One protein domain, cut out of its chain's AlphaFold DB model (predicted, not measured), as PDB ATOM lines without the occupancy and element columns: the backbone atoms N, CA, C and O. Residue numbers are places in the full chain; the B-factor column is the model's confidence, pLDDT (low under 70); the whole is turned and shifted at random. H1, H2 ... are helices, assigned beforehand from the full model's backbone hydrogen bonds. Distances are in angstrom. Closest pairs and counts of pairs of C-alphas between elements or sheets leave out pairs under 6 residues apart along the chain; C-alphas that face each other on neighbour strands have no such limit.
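This is residues 24 to 50 and 246 to 378 of the 390 residues of an uncharacterized protein of Drosophila mojavensis (UniProt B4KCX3). The domain is a cluster of crossed helices built along one long helix, H5, with H2 crossing it side by side in the opposite direction and the short H8 and H9 packed on its first half. Where H5 ends, the printed part turns a corner into H6, on which H1 packs at that far end of the whole; where H5 begins, the small H3 and H4 lie, and H7, near the middle, packs on H2, H6 and H10. The printed part has 160 residues with ten named helices, H1 to H10 in order, and no named strand; the class is all helix. It is compact, with a radius of gyration of the C-alphas of 17.3 A, and spans 54 by 37 by 24 A.

H1, residues 29 to 45, touches H6, residues 319 to 333, with its residues 32 to 39 alone; the closest C-alphas, those of Ala 39 and Leu 332, are 6.9 A apart, and the two run the same way at a steep tilt of 48 degrees. H2, residues 246 to 267, has a kink of 26 degrees near residue 257. It touches H5, residues 291 to 316, at a steep tilt of 40 degrees, opposite ways, with the C-alphas of Tyr 258 and Ser 303 closest at 5.0 A. With residues 247 to 252 alone, H2 also touches H7, residues 339 to 349, the same way at a steep tilt of 46 degrees; the closest C-alphas are those of Pro 251 and Phe 347, 4.7 A apart. H3, residues 271 to 280, only just touches H5, with 3 pairs of C-alphas within 8 A, the closest those of Ala 278 and Arg 294 at 6.3 A. H4, residues 285 to 289, and H5 touch only at the corner, and only just, with 3 such pairs; the C-alphas of Val 287 and Ala 293 are closest at 5.4 A. H5 is the hub, touching six other helices. H5 and H6 touch only at the corner, with the C-alphas of Ile 315 and Arg 322 closest at 5.2 A. H6 touches H7 about perpendicular, at 75 degrees, through Asn 329 and Asn 339, whose C-alphas are closest at 6.1 A. H8, residues 356 to 363, touches H5 at a steep tilt of 67 degrees, the same way, with the C-alphas of Ala 297 and Val 362 closest at 4.6 A. H9, residues 365 to 368, touches H5, with the C-alphas of Leu 301 and Gly 366 closest at 4.8 A. H10, residues 371 to 377, touches H7 about perpendicular, at 89 degrees, and is apart from H5; the C-alphas of Arg 341 and Thr 376 are closest at 6.5 A. Every O i to N i+4 pair is within hydrogen-bond range in H1, H3, H4, H5, H6, H7, H8 and H10; in H2 it is 14 of 18, and H9 is too short for such a pair.

H1 begins at C-alpha 29 (140.695, 178.084, 149.245) and is 24.1 A long. H2 is 30.0 A long, H5 37.9 A, H6 20.9 A and H7 15.3 A. H5 begins at C-alpha 291 (121.287, 151.275, 185.136), and H10 ends at C-alpha 377 (148.340, 162.852, 172.630).

The two C-alphas farthest apart are those of Thr 24 and Thr 272, at 54.8 A. Residues 51 to 245 are not printed, and C-alphas 50 and 246 are 26.4 A apart across that cut. Of the links that are printed whole, that from H7 to H8 is short, and the others are tight. Residues 268 to 273, of which 271 to 273 belong to H3, stand free. The mean pLDDT of the printed part is 90.1, and no printed residue is under 70.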
ATOM      1  N   THR A  24     143.633 174.542 145.610       85.50
ATOM      2  CA  THR A  24     145.036 174.157 145.745       85.50
ATOM      3  C   THR A  24     145.062 172.649 145.944       85.50
ATOM      4  O   THR A  24     144.651 172.155 146.992       85.50
ATOM      5  N   GLY A  25     145.492 171.896 144.930       87.06
ATOM      6  CA  GLY A  25     145.419 170.433 144.962       87.06
ATOM      7  C   GLY A  25     143.969 169.944 145.049       87.06
ATOM      8  O   GLY A  25     143.182 170.170 144.131       87.06
ATOM      9  N   HIS A  26     143.611 169.277 146.151       87.50
ATOM     10  CA  HIS A  26     142.252 168.765 146.374       87.50
ATOM     11  C   HIS A  26     141.386 169.647 147.281       87.50
ATOM     12  O   HIS A  26     140.205 169.346 147.454       87.50
ATOM     13  N   LEU A  27     141.942 170.714 147.861       89.75
ATOM     14  CA  LEU A  27     141.239 171.585 148.801       89.75
ATOM     15  C   LEU A  27     140.869 172.914 148.144       89.75
ATOM     16  O   LEU A  27     141.698 173.536 147.478       89.75
ATOM     17  N   SER A  28     139.644 173.378 148.379       89.75
ATOM     18  CA  SER A  28     139.242 174.737 148.019       89.75
ATOM     19  C   SER A  28     139.937 175.771 148.913       89.75
ATOM     20  O   SER A  28     140.242 175.501 150.076       89.75
ATOM     21  N   GLU A  29     140.147 176.993 148.422       90.56
ATOM     22  CA  GLU A  29     140.695 178.084 149.245       90.56
ATOM     23  C   GLU A  29     139.832 178.368 150.486       90.56
ATOM     24  O   GLU A  29     140.353 178.645 151.569       90.56
ATOM     25  N   LEU A  30     138.508 178.218 150.365       89.38
ATOM     26  CA  LEU A  30     137.574 178.346 151.485       89.38
ATOM     27  C   LEU A  30     137.805 177.258 152.542       89.38
ATOM     28  O   LEU A  30     137.823 177.565 153.732       89.38
ATOM     29  N   ARG A  31     138.073 176.011 152.124       90.38
ATOM     30  CA  ARG A  31     138.463 174.909 153.017       90.38
ATOM     31  C   ARG A  31     139.770 175.199 153.744       90.38
ATOM     32  O   ARG A  31     139.854 174.988 154.949       90.38
ATOM     33  N   ILE A  32     140.774 175.713 153.040       93.06
ATOM     34  CA  ILE A  32     142.084 176.051 153.621       93.06
ATOM     35  C   ILE A  32     141.948 177.167 154.667       93.06
ATOM     36  O   ILE A  32     142.489 177.072 155.777       93.06
ATOM     37  N   LYS A  33     141.176 178.211 154.344       92.12
ATOM     38  CA  LYS A  33     140.872 179.305 155.271       92.12
ATOM     39  C   LYS A  33     140.112 178.800 156.497       92.12
ATOM     40  O   LYS A  33     140.470 179.147 157.622       92.12
ATOM     41  N   GLU A  34     139.109 177.954 156.291       90.12
ATOM     42  CA  GLU A  34     138.294 177.395 157.368       90.12
ATOM     43  C   GLU A  34     139.099 176.460 158.283       90.12
ATOM     44  O   GLU A  34     138.937 176.512 159.501       90.12
ATOM     45  N   LEU A  35     140.022 175.661 157.734       93.44
ATOM     46  CA  LEU A  35     140.968 174.844 158.505       93.44
ATOM     47  C   LEU A  35     141.817 175.700 159.442       93.44
ATOM     48  O   LEU A  35     141.912 175.403 160.632       93.44
ATOM     49  N   SER A  36     142.378 176.792 158.922       92.81
ATOM     50  CA  SER A  36     143.177 177.736 159.711       92.81
ATOM     51  C   SER A  36     142.340 178.396 160.813       92.81
ATOM     52  O   SER A  36     142.763 178.487 161.965       92.81
ATOM     53  N   GLN A  37     141.107 178.805 160.500       90.81
ATOM     54  CA  GLN A  37     140.188 179.382 161.485       90.81
ATOM     55  C   GLN A  37     139.732 178.373 162.543       90.81
ATOM     56  O   GLN A  37     139.574 178.732 163.711       90.81
ATOM     57  N   LEU A  38     139.485 177.119 162.162       90.62
ATOM     58  CA  LEU A  38     139.171 176.046 163.099       90.62
ATOM     59  C   LEU A  38     140.365 175.765 164.015       90.62
ATOM     60  O   LEU A  38     140.162 175.658 165.221       90.62
ATOM     61  N   ALA A  39     141.583 175.712 163.472       91.25
ATOM     62  CA  ALA A  39     142.806 175.503 164.239       91.25
ATOM     63  C   ALA A  39     143.013 176.593 165.301       91.25
ATOM     64  O   ALA A  39     143.139 176.280 166.484       91.25
ATOM     65  N   MET A  40     142.926 177.869 164.905       90.12
ATOM     66  CA  MET A  40     143.011 178.995 165.842       90.12
ATOM     67  C   MET A  40     141.920 178.926 166.914       90.12
ATOM     68  O   MET A  40     142.195 179.095 168.099       90.12
ATOM     69  N   ARG A  41     140.666 178.646 166.538       88.44
ATOM     70  CA  ARG A  41     139.585 178.510 167.527       88.44
ATOM     71  C   ARG A  41     139.825 177.337 168.478       88.44
ATOM     72  O   ARG A  41     139.523 177.463 169.661       88.44
ATOM     73  N   MET A  42     140.375 176.229 167.986       88.75
ATOM     74  CA  MET A  42     140.677 175.044 168.789       88.75
ATOM     75  C   MET A  42     141.733 175.331 169.854       88.75
ATOM     76  O   MET A  42     141.529 174.982 171.009       88.75
ATOM     77  N   GLU A  43     142.791 176.063 169.513       85.94
ATOM     78  CA  GLU A  43     143.784 176.532 170.488       85.94
ATOM     79  C   GLU A  43     143.149 177.362 171.620       85.94
ATOM     80  O   GLU A  43     143.527 177.264 172.792       85.94
ATOM     81  N   HIS A  44     142.133 178.162 171.289       86.38
ATOM     82  CA  HIS A  44     141.414 178.972 172.267       86.38
ATOM     83  C   HIS A  44     140.387 178.169 173.076       86.38
ATOM     84  O   HIS A  44     140.065 178.586 174.191       86.38
ATOM     85  N   SER A  45     139.893 177.039 172.560       86.88
ATOM     86  CA  SER A  45     138.905 176.195 173.243       86.88
ATOM     87  C   SER A  45     139.517 175.149 174.170       86.88
ATOM     88  O   SER A  45     138.901 174.823 175.181       86.88
ATOM     89  N   ILE A  46     140.729 174.668 173.882       90.44
ATOM     90  CA  ILE A  46     141.423 173.683 174.719       90.44
ATOM     91  C   ILE A  46     142.316 174.351 175.765       90.44
ATOM     92  O   ILE A  46     142.861 175.438 175.569       90.44
ATOM     93  N   ASN A  47     142.510 173.679 176.890       91.12
ATOM     94  CA  ASN A  47     143.459 174.068 177.915       91.12
ATOM     95  C   ASN A  47     144.784 173.317 177.736       91.12
ATOM     96  O   ASN A  47     144.989 172.243 178.298       91.12
ATOM     97  N   ALA A  48     145.709 173.926 176.992       86.12
ATOM     98  CA  ALA A  48     147.036 173.362 176.739       86.12
ATOM     99  C   ALA A  48     147.901 173.172 178.005       86.12
ATOM    100  O   ALA A  48     148.872 172.425 177.965       86.12
ATOM    101  N   GLN A  49     147.557 173.809 179.133       88.69
ATOM    102  CA  GLN A  49     148.260 173.614 180.410       88.69
ATOM    103  C   GLN A  49     147.851 172.313 181.112       88.69
ATOM    104  O   GLN A  49     148.529 171.866 182.035       88.69
ATOM    105  N   LYS A  50     146.724 171.717 180.713       91.44
ATOM    106  CA  LYS A  50     146.264 170.427 181.219       91.44
ATOM    107  C   LYS A  50     146.720 169.346 180.260       91.44
ATOM    108  O   LYS A  50     146.369 169.369 179.079       91.44
ATOM    109  N   MET A 246     136.432 166.427 157.195       93.62
ATOM    110  CA  MET A 246     135.808 165.123 157.513       93.62
ATOM    111  C   MET A 246     136.053 164.754 158.987       93.62
ATOM    112  O   MET A 246     135.151 164.267 159.662       93.62
ATOM    113  N   SER A 247     137.207 165.153 159.540       95.12
ATOM    114  CA  SER A 247     137.482 165.131 160.987       95.12
ATOM    115  C   SER A 247     136.548 166.015 161.827       95.12
ATOM    116  O   SER A 247     136.591 165.926 163.048       95.12
ATOM    117  N   TYR A 248     135.701 166.845 161.208       93.31
ATOM    118  CA  TYR A 248     134.623 167.584 161.866       93.31
ATOM    119  C   TYR A 248     133.295 166.831 161.756       93.31
ATOM    120  O   TYR A 248     132.639 166.625 162.771       93.31
ATOM    121  N   PHE A 249     132.901 166.369 160.564       91.38
ATOM    122  CA  PHE A 249     131.598 165.720 160.376       91.38
ATOM    123  C   PHE A 249     131.430 164.424 161.175       91.38
ATOM    124  O   PHE A 249     130.408 164.243 161.834       91.38
ATOM    125  N   TYR A 250     132.415 163.524 161.159       94.94
ATOM    126  CA  TYR A 250     132.285 162.245 161.863       94.94
ATOM    127  C   TYR A 250     132.037 162.397 163.379       94.94
ATOM    128  O   TYR A 250     131.048 161.849 163.872       94.94
ATOM    129  N   PRO A 251     132.847 163.163 164.136       93.44
ATOM    130  CA  PRO A 251     132.675 163.288 165.585       93.44
ATOM    131  C   PRO A 251     131.558 164.250 166.024       93.44
ATOM    132  O   PRO A 251     131.285 164.326 167.220       93.44
ATOM    133  N   THR A 252     130.932 164.999 165.108       90.88
ATOM    134  CA  THR A 252     129.871 165.974 165.444       90.88
ATOM    135  C   THR A 252     128.503 165.631 164.852       90.88
ATOM    136  O   THR A 252     127.487 166.067 165.387       90.88
ATOM    137  N   PHE A 253     128.447 164.810 163.799       91.06
ATOM    138  CA  PHE A 253     127.210 164.390 163.138       91.06
ATOM    139  C   PHE A 253     127.049 162.870 163.129       91.06
ATOM    140  O   PHE A 253     126.102 162.355 163.723       91.06
ATOM    141  N   THR A 254     127.987 162.135 162.522       93.31
ATOM    142  CA  THR A 254     127.886 160.668 162.381       93.31
ATOM    143  C   THR A 254     127.780 159.973 163.736       93.31
ATOM    144  O   THR A 254     126.968 159.064 163.911       93.31
ATOM    145  N   VAL A 255     128.530 160.452 164.731       93.81
ATOM    146  CA  VAL A 255     128.468 159.912 166.091       93.81
ATOM    147  C   VAL A 255     127.072 160.013 166.708       93.81
ATOM    148  O   VAL A 255     126.640 159.079 167.375       93.81
ATOM    149  N   HIS A 256     126.324 161.086 166.434       92.06
ATOM    150  CA  HIS A 256     124.962 161.271 166.950       92.06
ATOM    151  C   HIS A 256     123.950 160.387 166.243       92.06
ATOM    152  O   HIS A 256     122.994 159.926 166.868       92.06
ATOM    153  N   LEU A 257     124.173 160.089 164.961       92.31
ATOM    154  CA  LEU A 257     123.378 159.087 164.260       92.31
ATOM    155  C   LEU A 257     123.557 157.709 164.910       92.31
ATOM    156  O   LEU A 257     122.560 157.049 165.210       92.31
ATOM    157  N   TYR A 258     124.801 157.310 165.209       94.81
ATOM    158  CA  TYR A 258     125.067 156.069 165.940       94.81
ATOM    159  C   TYR A 258     124.470 156.087 167.346       94.81
ATOM    160  O   TYR A 258     123.775 155.138 167.695       94.81
ATOM    161  N   MET A 259     124.656 157.163 168.118       93.38
ATOM    162  CA  MET A 259     124.071 157.284 169.461       93.38
ATOM    163  C   MET A 259     122.559 157.112 169.419       93.38
ATOM    164  O   MET A 259     122.004 156.389 170.237       93.38
ATOM    165  N   THR A 260     121.887 157.729 168.444       91.50
ATOM    166  CA  THR A 260     120.430 157.632 168.313       91.50
ATOM    167  C   THR A 260     119.996 156.203 167.977       91.50
ATOM    168  O   THR A 260     119.037 155.705 168.566       91.50
ATOM    169  N   MET A 261     120.692 155.524 167.058       91.81
ATOM    170  CA  MET A 261     120.365 154.141 166.697       91.81
ATOM    171  C   MET A 261     120.657 153.162 167.839       91.81
ATOM    172  O   MET A 261     119.772 152.408 168.234       91.81
ATOM    173  N   PHE A 262     121.847 153.228 168.442       92.44
ATOM    174  CA  PHE A 262     122.196 152.389 169.589       92.44
ATOM    175  C   PHE A 262     121.298 152.659 170.796       92.44
ATOM    176  O   PHE A 262     120.910 151.727 171.488       92.44
ATOM    177  N   ASN A 263     120.879 153.903 171.029       91.44
ATOM    178  CA  ASN A 263     119.934 154.204 172.100       91.44
ATOM    179  C   ASN A 263     118.576 153.510 171.908       91.44
ATOM    180  O   ASN A 263     117.942 153.147 172.895       91.44
ATOM    181  N   ILE A 264     118.128 153.298 170.668       89.25
ATOM    182  CA  ILE A 264     116.912 152.523 170.392       89.25
ATOM    183  C   ILE A 264     117.197 151.025 170.536       89.25
ATOM    184  O   ILE A 264     116.456 150.337 171.234       89.25
ATOM    185  N   SER A 265     118.263 150.518 169.909       87.75
ATOM    186  CA  SER A 265     118.535 149.078 169.868       87.75
ATOM    187  C   SER A 265     118.959 148.500 171.219       87.75
ATOM    188  O   SER A 265     118.451 147.456 171.616       87.75
ATOM    189  N   GLU A 266     119.847 149.170 171.961       87.31
ATOM    190  CA  GLU A 266     120.349 148.665 173.249       87.31
ATOM    191  C   GLU A 266     119.259 148.668 174.325       87.31
ATOM    192  O   GLU A 266     119.204 147.758 175.148       87.31
ATOM    193  N   ARG A 267     118.324 149.624 174.279       85.75
ATOM    194  CA  ARG A 267     117.174 149.648 175.200       85.75
ATOM    195  C   ARG A 267     116.141 148.557 174.919       85.75
ATOM    196  O   ARG A 267     115.333 148.262 175.792       85.75
ATOM    197  N   GLN A 268     116.145 147.987 173.718       83.12
ATOM    198  CA  GLN A 268     115.257 146.889 173.321       83.12
ATOM    199  C   GLN A 268     115.908 145.507 173.498       83.12
ATOM    200  O   GLN A 268     115.265 144.490 173.243       83.12
ATOM    201  N   ARG A 269     117.180 145.459 173.909       77.44
ATOM    202  CA  ARG A 269     117.966 144.230 174.019       77.44
ATOM    203  C   ARG A 269     117.642 143.448 175.297       77.44
ATOM    204  O   ARG A 269     117.208 144.015 176.297       77.44
ATOM    205  N   ASP A 270     117.898 142.138 175.269       71.50
ATOM    206  CA  ASP A 270     117.806 141.281 176.454       71.50
ATOM    207  C   ASP A 270     118.761 141.756 177.568       71.50
ATOM    208  O   ASP A 270     119.963 141.955 177.364       71.50
ATOM    209  N   SER A 271     118.197 141.903 178.766       73.00
ATOM    210  CA  SER A 271     118.864 142.311 180.000       73.00
ATOM    211  C   SER A 271     120.052 141.430 180.414       73.00
ATOM    212  O   SER A 271     120.968 141.930 181.069       73.00
ATOM    213  N   THR A 272     120.059 140.143 180.045       73.12
ATOM    214  CA  THR A 272     121.116 139.193 180.441       73.12
ATOM    215  C   THR A 272     122.454 139.511 179.772       73.12
ATOM    216  O   THR A 272     123.442 139.756 180.463       73.12
ATOM    217  N   HIS A 273     122.464 139.612 178.443       71.75
ATOM    218  CA  HIS A 273     123.651 139.939 177.648       71.75
ATOM    219  C   HIS A 273     124.166 141.347 177.955       71.75
ATOM    220  O   HIS A 273     125.368 141.572 178.056       71.75
ATOM    221  N   PHE A 274     123.253 142.299 178.169       80.69
ATOM    222  CA  PHE A 274     123.625 143.656 178.557       80.69
ATOM    223  C   PHE A 274     124.394 143.694 179.891       80.69
ATOM    224  O   PHE A 274     125.334 144.476 180.052       80.69
ATOM    225  N   ARG A 275     124.023 142.841 180.857       78.94
ATOM    226  CA  ARG A 275     124.715 142.767 182.149       78.94
ATOM    227  C   ARG A 275     126.157 142.282 181.994       78.94
ATOM    228  O   ARG A 275     127.041 142.884 182.592       78.94
ATOM    229  N   GLU A 276     126.385 141.247 181.191       80.06
ATOM    230  CA  GLU A 276     127.725 140.689 180.948       80.06
ATOM    231  C   GLU A 276     128.660 141.719 180.297       80.06
ATOM    232  O   GLU A 276     129.786 141.915 180.759       80.06
ATOM    233  N   GLU A 277     128.171 142.445 179.286       82.56
ATOM    234  CA  GLU A 277     128.923 143.525 178.635       82.56
ATOM    235  C   GLU A 277     129.286 144.634 179.637       82.56
ATOM    236  O   GLU A 277     130.444 145.047 179.728       82.56
ATOM    237  N   ALA A 278     128.320 145.086 180.444       81.62
ATOM    238  CA  ALA A 278     128.541 146.140 181.431       81.62
ATOM    239  C   ALA A 278     129.508 145.721 182.557       81.62
ATOM    240  O   ALA A 278     130.337 146.526 182.990       81.62
ATOM    241  N   GLU A 279     129.435 144.470 183.021       82.75
ATOM    242  CA  GLU A 279     130.366 143.915 184.012       82.75
ATOM    243  C   GLU A 279     131.788 143.819 183.444       82.75
ATOM    244  O   GLU A 279     132.759 144.194 184.111       82.75
ATOM    245  N   CYS A 280     131.912 143.401 182.184       84.94
ATOM    246  CA  CYS A 280     133.184 143.327 181.481       84.94
ATOM    247  C   CYS A 280     133.856 144.709 181.361       84.94
ATOM    248  O   CYS A 280     135.071 144.826 181.546       84.94
ATOM    249  N   LEU A 281     133.075 145.779 181.156       84.62
ATOM    250  CA  LEU A 281     133.583 147.154 181.102       84.62
ATOM    251  C   LEU A 281     134.175 147.655 182.430       84.62
ATOM    252  O   LEU A 281     134.817 148.705 182.417       84.62
ATOM    253  N   LYS A 282     134.011 146.934 183.554       83.75
ATOM    254  CA  LYS A 282     134.481 147.305 184.910       83.75
ATOM    255  C   LYS A 282     134.302 148.800 185.196       83.75
ATOM    256  O   LYS A 282     135.251 149.493 185.576       83.75
ATOM    257  N   LEU A 283     133.091 149.299 184.950       85.69
ATOM    258  CA  LEU A 283     132.740 150.698 185.176       85.69
ATOM    259  C   LEU A 283     132.870 151.039 186.672       85.69
ATOM    260  O   LEU A 283     132.761 150.139 187.513       85.69
ATOM    261  N   PRO A 284     133.101 152.312 187.042       84.06
ATOM    262  CA  PRO A 284     133.143 152.710 188.446       84.06
ATOM    263  C   PRO A 284     131.866 152.325 189.199       84.06
ATOM    264  O   PRO A 284     130.780 152.282 188.620       84.06
ATOM    265  N   GLN A 285     131.973 152.107 190.514       80.19
ATOM    266  CA  GLN A 285     130.834 151.669 191.330       80.19
ATOM    267  C   GLN A 285     129.617 152.592 191.188       80.19
ATOM    268  O   GLN A 285     128.519 152.092 190.979       80.19
ATOM    269  N   TYR A 286     129.802 153.916 191.204       78.19
ATOM    270  CA  TYR A 286     128.697 154.873 191.061       78.19
ATOM    271  C   TYR A 286     127.979 154.773 189.702       78.19
ATOM    272  O   TYR A 286     126.768 154.973 189.634       78.19
ATOM    273  N   VAL A 287     128.693 154.396 188.633       78.50
ATOM    274  CA  VAL A 287     128.096 154.093 187.324       78.50
ATOM    275  C   VAL A 287     127.337 152.769 187.397       78.50
ATOM    276  O   VAL A 287     126.221 152.681 186.900       78.50
ATOM    277  N   ASN A 288     127.884 151.752 188.070       73.38
ATOM    278  CA  ASN A 288     127.237 150.441 188.195       73.38
ATOM    279  C   ASN A 288     125.920 150.471 188.980       73.38
ATOM    280  O   ASN A 288     125.008 149.709 188.650       73.38
ATOM    281  N   VAL A 289     125.784 151.355 189.975       74.69
ATOM    282  CA  VAL A 289     124.519 151.513 190.716       74.69
ATOM    283  C   VAL A 289     123.411 152.086 189.818       74.69
ATOM    284  O   VAL A 289     122.238 151.769 190.005       74.69
ATOM    285  N   LEU A 290     123.763 152.865 188.790       82.06
ATOM    286  CA  LEU A 290     122.814 153.508 187.883       82.06
ATOM    287  C   LEU A 290     122.688 152.718 186.572       82.06
ATOM    288  O   LEU A 290     123.569 152.750 185.714       82.06
ATOM    289  N   SER A 291     121.565 152.017 186.382       79.56
ATOM    290  CA  SER A 291     121.287 151.275 185.136       79.56
ATOM    291  C   SER A 291     121.391 152.161 183.891       79.56
ATOM    292  O   SER A 291     121.981 151.751 182.895       79.56
ATOM    293  N   GLU A 292     120.893 153.395 183.975       85.81
ATOM    294  CA  GLU A 292     120.958 154.372 182.887       85.81
ATOM    295  C   GLU A 292     122.407 154.747 182.538       85.81
ATOM    296  O   GLU A 292     122.770 154.768 181.369       85.81
ATOM    297  N   ALA A 293     123.278 154.957 183.530       85.62
ATOM    298  CA  ALA A 293     124.673 155.315 183.273       85.62
ATOM    299  C   ALA A 293     125.449 154.169 182.596       85.62
ATOM    300  O   ALA A 293     126.253 154.417 181.697       85.62
ATOM    301  N   ARG A 294     125.162 152.909 182.963       87.81
ATOM    302  CA  ARG A 294     125.698 151.727 182.263       87.81
ATOM    303  C   ARG A 294     125.201 151.637 180.824       87.81
ATOM    304  O   ARG A 294     125.984 151.343 179.926       87.81
ATOM    305  N   MET A 295     123.912 151.895 180.606       89.12
ATOM    306  CA  MET A 295     123.304 151.862 179.273       89.12
ATOM    307  C   MET A 295     123.966 152.891 178.362       89.12
ATOM    308  O   MET A 295     124.415 152.565 177.264       89.12
ATOM    309  N   LEU A 296     124.116 154.118 178.863       90.44
ATOM    310  CA  LEU A 296     124.827 155.176 178.161       90.44
ATOM    311  C   LEU A 296     126.280 154.761 177.889       90.44
ATOM    312  O   LEU A 296     126.710 154.862 176.747       90.44
ATOM    313  N   ALA A 297     127.017 154.214 178.860       91.00
ATOM    314  CA  ALA A 297     128.404 153.777 178.650       91.00
ATOM    315  C   ALA A 297     128.550 152.842 177.437       91.00
ATOM    316  O   ALA A 297     129.402 153.075 176.579       91.00
ATOM    317  N   VAL A 298     127.675 151.836 177.321       91.38
ATOM    318  CA  VAL A 298     127.656 150.908 176.178       91.38
ATOM    319  C   VAL A 298     127.299 151.636 174.877       91.38
ATOM    320  O   VAL A 298     128.017 151.499 173.885       91.38
ATOM    321  N   ILE A 299     126.237 152.449 174.873       92.56
ATOM    322  CA  ILE A 299     125.797 153.217 173.694       92.56
ATOM    323  C   ILE A 299     126.920 154.126 173.181       92.56
ATOM    324  O   ILE A 299     127.212 154.132 171.983       92.56
ATOM    325  N   TYR A 300     127.567 154.885 174.064       93.31
ATOM    326  CA  TYR A 300     128.621 155.833 173.705       93.31
ATOM    327  C   TYR A 300     129.901 155.133 173.259       93.31
ATOM    328  O   TYR A 300     130.516 155.570 172.283       93.31
ATOM    329  N   LEU A 301     130.264 154.017 173.896       93.81
ATOM    330  CA  LEU A 301     131.388 153.194 173.467       93.81
ATOM    331  C   LEU A 301     131.175 152.645 172.050       93.81
ATOM    332  O   LEU A 301     132.034 152.843 171.185       93.81
ATOM    333  N   LYS A 302     130.019 152.017 171.787       93.62
ATOM    334  CA  LYS A 302     129.648 151.524 170.450       93.62
ATOM    335  C   LYS A 302     129.662 152.664 169.434       93.62
ATOM    336  O   LYS A 302     130.304 152.564 168.389       93.62
ATOM    337  N   SER A 303     129.028 153.785 169.773       95.50
ATOM    338  CA  SER A 303     128.936 154.948 168.885       95.50
ATOM    339  C   SER A 303     130.306 155.511 168.519       95.50
ATOM    340  O   SER A 303     130.563 155.774 167.345       95.50
ATOM    341  N   PHE A 304     131.213 155.645 169.491       96.12
ATOM    342  CA  PHE A 304     132.583 156.076 169.237       96.12
ATOM    343  C   PHE A 304     133.326 155.093 168.329       96.12
ATOM    344  O   PHE A 304     133.879 155.511 167.314       96.12
ATOM    345  N   ARG A 305     133.320 153.793 168.661       94.75
ATOM    346  CA  ARG A 305     134.055 152.764 167.908       94.75
ATOM    347  C   ARG A 305     133.615 152.719 166.448       94.75
ATOM    348  O   ARG A 305     134.460 152.765 165.556       94.75
ATOM    349  N   HIS A 306     132.306 152.707 166.201       95.94
ATOM    350  CA  HIS A 306     131.772 152.704 164.841       95.94
ATOM    351  C   HIS A 306     132.088 153.997 164.086       95.94
ATOM    352  O   HIS A 306     132.501 153.935 162.932       95.94
ATOM    353  N   THR A 307     131.984 155.155 164.741       96.62
ATOM    354  CA  THR A 307     132.318 156.446 164.118       96.62
ATOM    355  C   THR A 307     133.801 156.547 163.770       96.62
ATOM    356  O   THR A 307     134.149 156.988 162.675       96.62
ATOM    357  N   TRP A 308     134.687 156.141 164.685       96.75
ATOM    358  CA  TRP A 308     136.130 156.150 164.453       96.75
ATOM    359  C   TRP A 308     136.522 155.195 163.328       96.75
ATOM    360  O   TRP A 308     137.316 155.562 162.458       96.75
ATOM    361  N   GLN A 309     135.933 153.995 163.313       95.38
ATOM    362  CA  GLN A 309     136.154 153.029 162.244       95.38
ATOM    363  C   GLN A 309     135.701 153.593 160.898       95.38
ATOM    364  O   GLN A 309     136.452 153.529 159.935       95.38
ATOM    365  N   GLU A 310     134.514 154.196 160.826       95.62
ATOM    366  CA  GLU A 310     133.985 154.743 159.574       95.62
ATOM    367  C   GLU A 310     134.826 155.920 159.057       95.62
ATOM    368  O   GLU A 310     135.111 156.001 157.861       95.62
ATOM    369  N   TYR A 311     135.306 156.789 159.953       97.06
ATOM    370  CA  TYR A 311     136.253 157.839 159.586       97.06
ATOM    371  C   TYR A 311     137.577 157.263 159.061       97.06
ATOM    372  O   TYR A 311     138.082 157.700 158.026       97.06
ATOM    373  N   SER A 312     138.116 156.247 159.739       96.19
ATOM    374  CA  SER A 312     139.339 155.552 159.321       96.19
ATOM    375  C   SER A 312     139.172 154.877 157.955       96.19
ATOM    376  O   SER A 312     140.038 155.016 157.088       96.19
ATOM    377  N   ASP A 313     138.035 154.219 157.732       95.44
ATOM    378  CA  ASP A 313     137.674 153.582 156.467       95.44
ATOM    379  C   ASP A 313     137.544 154.632 155.355       95.44
ATOM    380  O   ASP A 313     138.037 154.423 154.248       95.44
ATOM    381  N   TRP A 314     136.945 155.797 155.638       95.25
ATOM    382  CA  TRP A 314     136.830 156.892 154.673       95.25
ATOM    383  C   TRP A 314     138.197 157.383 154.187       95.25
ATOM    384  O   TRP A 314     138.379 157.532 152.976       95.25
ATOM    385  N   ILE A 315     139.170 157.565 155.089       95.81
ATOM    386  CA  ILE A 315     140.546 157.960 154.727       95.81
ATOM    387  C   ILE A 315     141.160 156.937 153.760       95.81
ATOM    388  O   ILE A 315     141.880 157.295 152.827       95.81
ATOM    389  N   GLN A 316     140.880 155.651 153.976       95.44
ATOM    390  CA  GLN A 316     141.461 154.551 153.208       95.44
ATOM    391  C   GLN A 316     140.671 154.202 151.941       95.44
ATOM    392  O   GLN A 316     141.215 153.539 151.061       95.44
ATOM    393  N   SER A 317     139.424 154.667 151.807       93.06
ATOM    394  CA  SER A 317     138.526 154.227 150.734       93.06
ATOM    395  C   SER A 317     138.916 154.736 149.344       93.06
ATOM    396  O   SER A 317     138.386 154.244 148.353       93.06
ATOM    397  N   SER A 318     139.766 155.763 149.237       94.19
ATOM    398  CA  SER A 318     140.291 156.233 147.950       94.19
ATOM    399  C   SER A 318     141.611 156.989 148.099       94.19
ATOM    400  O   SER A 318     141.886 157.599 149.135       94.19
ATOM    401  N   THR A 319     142.405 157.018 147.027       94.44
ATOM    402  CA  THR A 319     143.624 157.839 146.949       94.44
ATOM    403  C   THR A 319     143.318 159.329 147.102       94.44
ATOM    404  O   THR A 319     144.074 160.036 147.761       94.44
ATOM    405  N   LYS A 320     142.176 159.795 146.575       93.25
ATOM    406  CA  LYS A 320     141.712 161.180 146.730       93.25
ATOM    407  C   LYS A 320     141.459 161.538 148.198       93.25
ATOM    408  O   LYS A 320     141.898 162.593 148.639       93.25
ATOM    409  N   HIS A 321     140.775 160.687 148.965       94.69
ATOM    410  CA  HIS A 321     140.515 160.958 150.387       94.69
ATOM    411  C   HIS A 321     141.792 160.985 151.211       94.69
ATOM    412  O   HIS A 321     141.952 161.861 152.057       94.69
ATOM    413  N   ARG A 322     142.719 160.061 150.931       96.50
ATOM    414  CA  ARG A 322     144.040 160.064 151.558       96.50
ATOM    415  C   ARG A 322     144.790 161.362 151.256       96.50
ATOM    416  O   ARG A 322     145.253 162.005 152.185       96.50
ATOM    417  N   ALA A 323     144.813 161.795 149.997       96.25
ATOM    418  CA  ALA A 323     145.463 163.041 149.605       96.25
ATOM    419  C   ALA A 323     144.818 164.282 150.256       96.25
ATOM    420  O   ALA A 323     145.535 165.161 150.718       96.25
ATOM    421  N   ILE A 324     143.481 164.330 150.362       95.31
ATOM    422  CA  ILE A 324     142.766 165.364 151.135       95.31
ATOM    423  C   ILE A 324     143.222 165.339 152.599       95.31
ATOM    424  O   ILE A 324     143.633 166.365 153.129       95.31
ATOM    425  N   TYR A 325     143.182 164.172 153.245       97.12
ATOM    426  CA  TYR A 325     143.565 164.007 154.648       97.12
ATOM    427  C   TYR A 325     145.021 164.423 154.915       97.12
ATOM    428  O   TYR A 325     145.298 165.067 155.932       97.12
ATOM    429  N   ASP A 326     145.940 164.073 154.017       97.62
ATOM    430  CA  ASP A 326     147.361 164.407 154.122       97.62
ATOM    431  C   ASP A 326     147.589 165.912 153.932       97.62
ATOM    432  O   ASP A 326     148.228 166.537 154.779       97.62
ATOM    433  N   GLN A 327     146.978 166.519 152.909       97.12
ATOM    434  CA  GLN A 327     147.070 167.958 152.652       97.12
ATOM    435  C   GLN A 327     146.469 168.791 153.799       97.12
ATOM    436  O   GLN A 327     147.031 169.806 154.213       97.12
ATOM    437  N   GLU A 328     145.343 168.356 154.370       97.19
ATOM    438  CA  GLU A 328     144.776 168.977 155.570       97.19
ATOM    439  C   GLU A 328     145.742 168.883 156.761       97.19
ATOM    440  O   GLU A 328     145.926 169.861 157.486       97.19
ATOM    441  N   ASN A 329     146.400 167.736 156.961       97.62
ATOM    442  CA  ASN A 329     147.387 167.577 158.030       97.62
ATOM    443  C   ASN A 329     148.631 168.445 157.832       97.62
ATOM    444  O   ASN A 329     149.181 168.918 158.823       97.62
ATOM    445  N   GLU A 330     149.082 168.672 156.598       96.62
ATOM    446  CA  GLU A 330     150.186 169.597 156.316       96.62
ATOM    447  C   GLU A 330     149.863 171.012 156.803       96.62
ATOM    448  O   GLU A 330     150.661 171.607 157.527       96.62
ATOM    449  N   ILE A 331     148.654 171.505 156.515       95.38
ATOM    450  CA  ILE A 331     148.185 172.815 156.987       95.38
ATOM    451  C   ILE A 331     148.083 172.838 158.518       95.38
ATOM    452  O   ILE A 331     148.558 173.769 159.171       95.38
ATOM    453  N   LEU A 332     147.473 171.810 159.113       96.06
ATOM    454  CA  LEU A 332     147.229 171.743 160.558       96.06
ATOM    455  C   LEU A 332     148.515 171.620 161.387       96.06
ATOM    456  O   LEU A 332     148.546 172.091 162.527       96.06
ATOM    457  N   ARG A 333     149.592 171.053 160.826       95.50
ATOM    458  CA  ARG A 333     150.898 170.954 161.498       95.50
ATOM    459  C   ARG A 333     151.467 172.317 161.883       95.50
ATOM    460  O   ARG A 333     152.095 172.408 162.935       95.50
ATOM    461  N   HIS A 334     151.196 173.372 161.112       94.12
ATOM    462  CA  HIS A 334     151.601 174.740 161.465       94.12
ATOM    463  C   HIS A 334     150.998 175.224 162.793       94.12
ATOM    464  O   HIS A 334     151.572 176.086 163.448       94.12
ATOM    465  N   TYR A 335     149.884 174.623 163.214       92.81
ATOM    466  CA  TYR A 335     149.181 174.915 164.463       92.81
ATOM    467  C   TYR A 335     149.385 173.824 165.524       92.81
ATOM    468  O   TYR A 335     148.643 173.770 166.500       92.81
ATOM    469  N   GLN A 336     150.347 172.911 165.332       91.50
ATOM    470  CA  GLN A 336     150.546 171.731 166.186       91.50
ATOM    471  C   GLN A 336     149.287 170.847 166.302       91.50
ATOM    472  O   GLN A 336     149.062 170.164 167.305       91.50
ATOM    473  N   LEU A 337     148.454 170.837 165.260       94.06
ATOM    474  CA  LEU A 337     147.244 170.031 165.175       94.06
ATOM    475  C   LEU A 337     147.372 168.948 164.103       94.06
ATOM    476  O   LEU A 337     148.287 168.926 163.282       94.06
ATOM    477  N   SER A 338     146.421 168.026 164.136       96.00
ATOM    478  CA  SER A 338     146.199 167.026 163.100       96.00
ATOM    479  C   SER A 338     144.708 166.755 162.987       96.00
ATOM    480  O   SER A 338     143.938 167.035 163.909       96.00
ATOM    481  N   ASN A 339     144.297 166.145 161.886       97.56
ATOM    482  CA  ASN A 339     142.930 165.690 161.694       97.56
ATOM    483  C   ASN A 339     142.470 164.734 162.812       97.56
ATOM    484  O   ASN A 339     141.330 164.827 163.264       97.56
ATOM    485  N   LYS A 340     143.360 163.878 163.337       97.31
ATOM    486  CA  LYS A 340     143.056 163.030 164.505       97.31
ATOM    487  C   LYS A 340     142.829 163.858 165.777       97.31
ATOM    488  O   LYS A 340     141.863 163.610 166.491       97.31
ATOM    489  N   ARG A 341     143.665 164.877 166.041       95.25
ATOM    490  CA  ARG A 341     143.467 165.799 167.181       95.25
ATOM    491  C   ARG A 341     142.139 166.537 167.081       95.25
ATOM    492  O   ARG A 341     141.438 166.630 168.085       95.25
ATOM    493  N   ILE A 342     141.782 167.012 165.886       95.44
ATOM    494  CA  ILE A 342     140.474 167.631 165.636       95.44
ATOM    495  C   ILE A 342     139.361 166.638 165.964       95.44
ATOM    496  O   ILE A 342     138.470 166.982 166.736       95.44
ATOM    497  N   PHE A 343     139.448 165.406 165.450       96.81
ATOM    498  CA  PHE A 343     138.430 164.388 165.687       96.81
ATOM    499  C   PHE A 343     138.186 164.156 167.181       96.81
ATOM    500  O   PHE A 343     137.054 164.274 167.647       96.81
ATOM    501  N   PHE A 344     139.242 163.840 167.939       96.00
ATOM    502  CA  PHE A 344     139.109 163.488 169.355       96.00
ATOM    503  C   PHE A 344     138.653 164.677 170.199       96.00
ATOM    504  O   PHE A 344     137.781 164.518 171.053       96.00
ATOM    505  N   THR A 345     139.178 165.871 169.907       94.25
ATOM    506  CA  THR A 345     138.795 167.101 170.612       94.25
ATOM    507  C   THR A 345     137.315 167.399 170.403       94.25
ATOM    508  O   THR A 345     136.599 167.649 171.370       94.25
ATOM    509  N   LEU A 346     136.833 167.333 169.158       93.44
ATOM    510  CA  LEU A 346     135.425 167.579 168.860       93.44
ATOM    511  C   LEU A 346     134.535 166.475 169.436       93.44
ATOM    512  O   LEU A 346     133.525 166.785 170.056       93.44
ATOM    513  N   PHE A 347     134.926 165.201 169.331       94.12
ATOM    514  CA  PHE A 347     134.165 164.115 169.951       94.12
ATOM    515  C   PHE A 347     133.977 164.369 171.451       94.12
ATOM    516  O   PHE A 347     132.855 164.287 171.943       94.12
ATOM    517  N   ALA A 348     135.044 164.734 172.163       93.25
ATOM    518  CA  ALA A 348     134.969 165.001 173.593       93.25
ATOM    519  C   ALA A 348     134.158 166.255 173.937       93.25
ATOM    520  O   ALA A 348     133.405 166.253 174.908       93.25
ATOM    521  N   GLN A 349     134.232 167.299 173.111       91.31
ATOM    522  CA  GLN A 349     133.471 168.528 173.333       91.31
ATOM    523  C   GLN A 349     131.946 168.346 173.276       91.31
ATOM    524  O   GLN A 349     131.244 169.161 173.872       91.31
ATOM    525  N   ASN A 350     131.429 167.254 172.691       88.25
ATOM    526  CA  ASN A 350     130.011 166.871 172.827       88.25
ATOM    527  C   ASN A 350     129.567 166.720 174.294       88.25
ATOM    528  O   ASN A 350     128.374 166.760 174.581       88.25
ATOM    529  N   PHE A 351     130.513 166.487 175.208       89.56
ATOM    530  CA  PHE A 351     130.239 166.014 176.560       89.56
ATOM    531  C   PHE A 351     130.635 166.991 177.666       89.56
ATOM    532  O   PHE A 351     130.529 166.659 178.847       89.56
ATOM    533  N   CYS A 352     131.068 168.202 177.309       87.94
ATOM    534  CA  CYS A 352     131.542 169.181 178.287       87.94
ATOM    535  C   CYS A 352     130.464 169.650 179.276       87.94
ATOM    536  O   CYS A 352     130.802 170.094 180.367       87.94
ATOM    537  N   GLU A 353     129.180 169.537 178.936       85.50
ATOM    538  CA  GLU A 353     128.076 169.972 179.805       85.50
ATOM    539  C   GLU A 353     127.735 168.958 180.910       85.50
ATOM    540  O   GLU A 353     127.076 169.301 181.887       85.50
ATOM    541  N   PHE A 354     128.203 167.712 180.793       83.94
ATOM    542  CA  PHE A 354     127.813 166.620 181.690       83.94
ATOM    543  C   PHE A 354     128.714 166.457 182.921       83.94
ATOM    544  O   PHE A 354     128.493 165.566 183.744       83.94
ATOM    545  N   GLY A 355     129.731 167.309 183.060       85.94
ATOM    546  CA  GLY A 355     130.683 167.248 184.163       85.94
ATOM    547  C   GLY A 355     131.769 166.182 183.986       85.94
ATOM    548  O   GLY A 355     131.637 165.209 183.241       85.94
ATOM    549  N   LYS A 356     132.873 166.380 184.714       91.56
ATOM    550  CA  LYS A 356     134.112 165.603 184.572       91.56
ATOM    551  C   LYS A 356     133.926 164.108 184.809       91.56
ATOM    552  O   LYS A 356     134.376 163.306 183.997       91.56
ATOM    553  N   GLU A 357     133.279 163.730 185.909       89.00
ATOM    554  CA  GLU A 357     133.161 162.324 186.310       89.00
ATOM    555  C   GLU A 357     132.352 161.502 185.304       89.00
ATOM    556  O   GLU A 357     132.745 160.390 184.951       89.00
ATOM    557  N   LEU A 358     131.239 162.040 184.800       89.31
ATOM    558  CA  LEU A 358     130.423 161.327 183.823       89.31
ATOM    559  C   LEU A 358     131.131 161.269 182.463       89.31
ATOM    560  O   LEU A 358     131.207 160.204 181.853       89.31
ATOM    561  N   ALA A 359     131.734 162.376 182.022       91.19
ATOM    562  CA  ALA A 359     132.482 162.406 180.771       91.19
ATOM    563  C   ALA A 359     133.649 161.413 180.760       91.19
ATOM    564  O   ALA A 359     133.734 160.575 179.866       91.19
ATOM    565  N   GLU A 360     134.505 161.439 181.779       90.44
ATOM    566  CA  GLU A 360     135.691 160.584 181.846       90.44
ATOM    567  C   GLU A 360     135.347 159.093 181.957       90.44
ATOM    568  O   GLU A 360     136.061 158.255 181.402       90.44
ATOM    569  N   HIS A 361     134.286 158.735 182.679       88.25
ATOM    570  CA  HIS A 361     134.008 157.336 183.015       88.25
ATOM    571  C   HIS A 361     132.880 156.691 182.208       88.25
ATOM    572  O   HIS A 361     132.724 155.473 182.278       88.25
ATOM    573  N   VAL A 362     132.110 157.473 181.450       89.38
ATOM    574  CA  VAL A 362     131.014 156.974 180.606       89.38
ATOM    575  C   VAL A 362     131.245 157.366 179.152       89.38
ATOM    576  O   VAL A 362     131.310 156.497 178.287       89.38
ATOM    577  N   PHE A 363     131.428 158.654 178.861       91.00
ATOM    578  CA  PHE A 363     131.453 159.130 177.472       91.00
ATOM    579  C   PHE A 363     132.815 158.961 176.784       91.00
ATOM    580  O   PHE A 363     132.876 158.723 175.580       91.00
ATOM    581  N   TYR A 364     133.917 159.029 177.534       92.56
ATOM    582  CA  TYR A 364     135.283 158.917 177.005       92.56
ATOM    583  C   TYR A 364     135.840 157.491 177.037       92.56
ATOM    584  O   TYR A 364     137.006 157.292 176.703       92.56
ATOM    585  N   LEU A 365     135.031 156.485 177.389       89.56
ATOM    586  CA  LEU A 365     135.465 155.083 177.398       89.56
ATOM    587  C   LEU A 365     136.053 154.660 176.048       89.56
ATOM    588  O   LEU A 365     137.134 154.085 176.001       89.56
ATOM    589  N   GLY A 366     135.396 155.043 174.950       88.50
ATOM    590  CA  GLY A 366     135.893 154.755 173.606       88.50
ATOM    591  C   GLY A 366     137.266 155.368 173.321       88.50
ATOM    592  O   GLY A 366     138.104 154.704 172.719       88.50
ATOM    593  N   LEU A 367     137.535 156.586 173.804       91.12
ATOM    594  CA  LEU A 367     138.848 157.232 173.672       91.12
ATOM    595  C   LEU A 367     139.924 156.476 174.462       91.12
ATOM    596  O   LEU A 367     141.022 156.262 173.960       91.12
ATOM    597  N   LYS A 368     139.585 156.034 175.679       86.44
ATOM    598  CA  LYS A 368     140.488 155.305 176.589       86.44
ATOM    599  C   LYS A 368     140.847 153.902 176.102       86.44
ATOM    600  O   LYS A 368     141.816 153.328 176.576       86.44
ATOM    601  N   GLU A 369     140.095 153.354 175.157       85.88
ATOM    602  CA  GLU A 369     140.372 152.050 174.546       85.88
ATOM    603  C   GLU A 369     140.959 152.179 173.129       85.88
ATOM    604  O   GLU A 369     141.166 151.180 172.441       85.88
ATOM    605  N   ASN A 370     141.234 153.404 172.670       89.56
ATOM    606  CA  ASN A 370     141.659 153.680 171.306       89.56
ATOM    607  C   ASN A 370     143.163 153.985 171.222       89.56
ATOM    608  O   ASN A 370     143.643 155.002 171.716       89.56
ATOM    609  N   ALA A 371     143.917 153.128 170.531       89.25
ATOM    610  CA  ALA A 371     145.364 153.302 170.368       89.25
ATOM    611  C   ALA A 371     145.741 154.608 169.640       89.25
ATOM    612  O   ALA A 371     146.735 155.250 169.981       89.25
ATOM    613  N   ASP A 372     144.941 155.036 168.658       92.44
ATOM    614  CA  ASP A 372     145.193 156.278 167.927       92.44
ATOM    615  C   ASP A 372     145.053 157.518 168.813       92.44
ATOM    616  O   ASP A 372     145.805 158.477 168.624       92.44
ATOM    617  N   PHE A 373     144.149 157.499 169.793       93.12
ATOM    618  CA  PHE A 373     144.012 158.550 170.798       93.12
ATOM    619  C   PHE A 373     145.300 158.695 171.613       93.12
ATOM    620  O   PHE A 373     145.888 159.781 171.647       93.12
ATOM    621  N   PHE A 374     145.803 157.594 172.177       90.25
ATOM    622  CA  PHE A 374     147.042 157.602 172.957       90.25
ATOM    623  C   PHE A 374     148.249 158.060 172.132       90.25
ATOM    624  O   PHE A 374     149.023 158.896 172.595       90.25
ATOM    625  N   ASN A 375     148.369 157.591 170.886       90.50
ATOM    626  CA  ASN A 375     149.435 158.018 169.976       90.50
ATOM    627  C   ASN A 375     149.349 159.519 169.658       90.50
ATOM    628  O   ASN A 375     150.361 160.217 169.618       90.50
ATOM    629  N   THR A 376     148.133 160.035 169.461       92.31
ATOM    630  CA  THR A 376     147.879 161.432 169.080       92.31
ATOM    631  C   THR A 376     148.234 162.433 170.187       92.31
ATOM    632  O   THR A 376     148.703 163.544 169.898       92.31
ATOM    633  N   TYR A 377     148.022 162.045 171.446       90.88
ATOM    634  CA  TYR A 377     148.340 162.852 172.630       90.88
ATOM    635  C   TYR A 377     149.622 162.408 173.348       90.88
ATOM    636  O   TYR A 377     149.969 162.968 174.387       90.88
ATOM    637  N   SER A 378     150.348 161.448 172.766       87.62
ATOM    638  CA  SER A 378     151.609 160.912 173.288       87.62
ATOM    639  C   SER A 378     151.497 160.453 174.743       87.62
ATOM    640  O   SER A 378     152.366 160.745 175.564       87.62
TER     641      SER A 378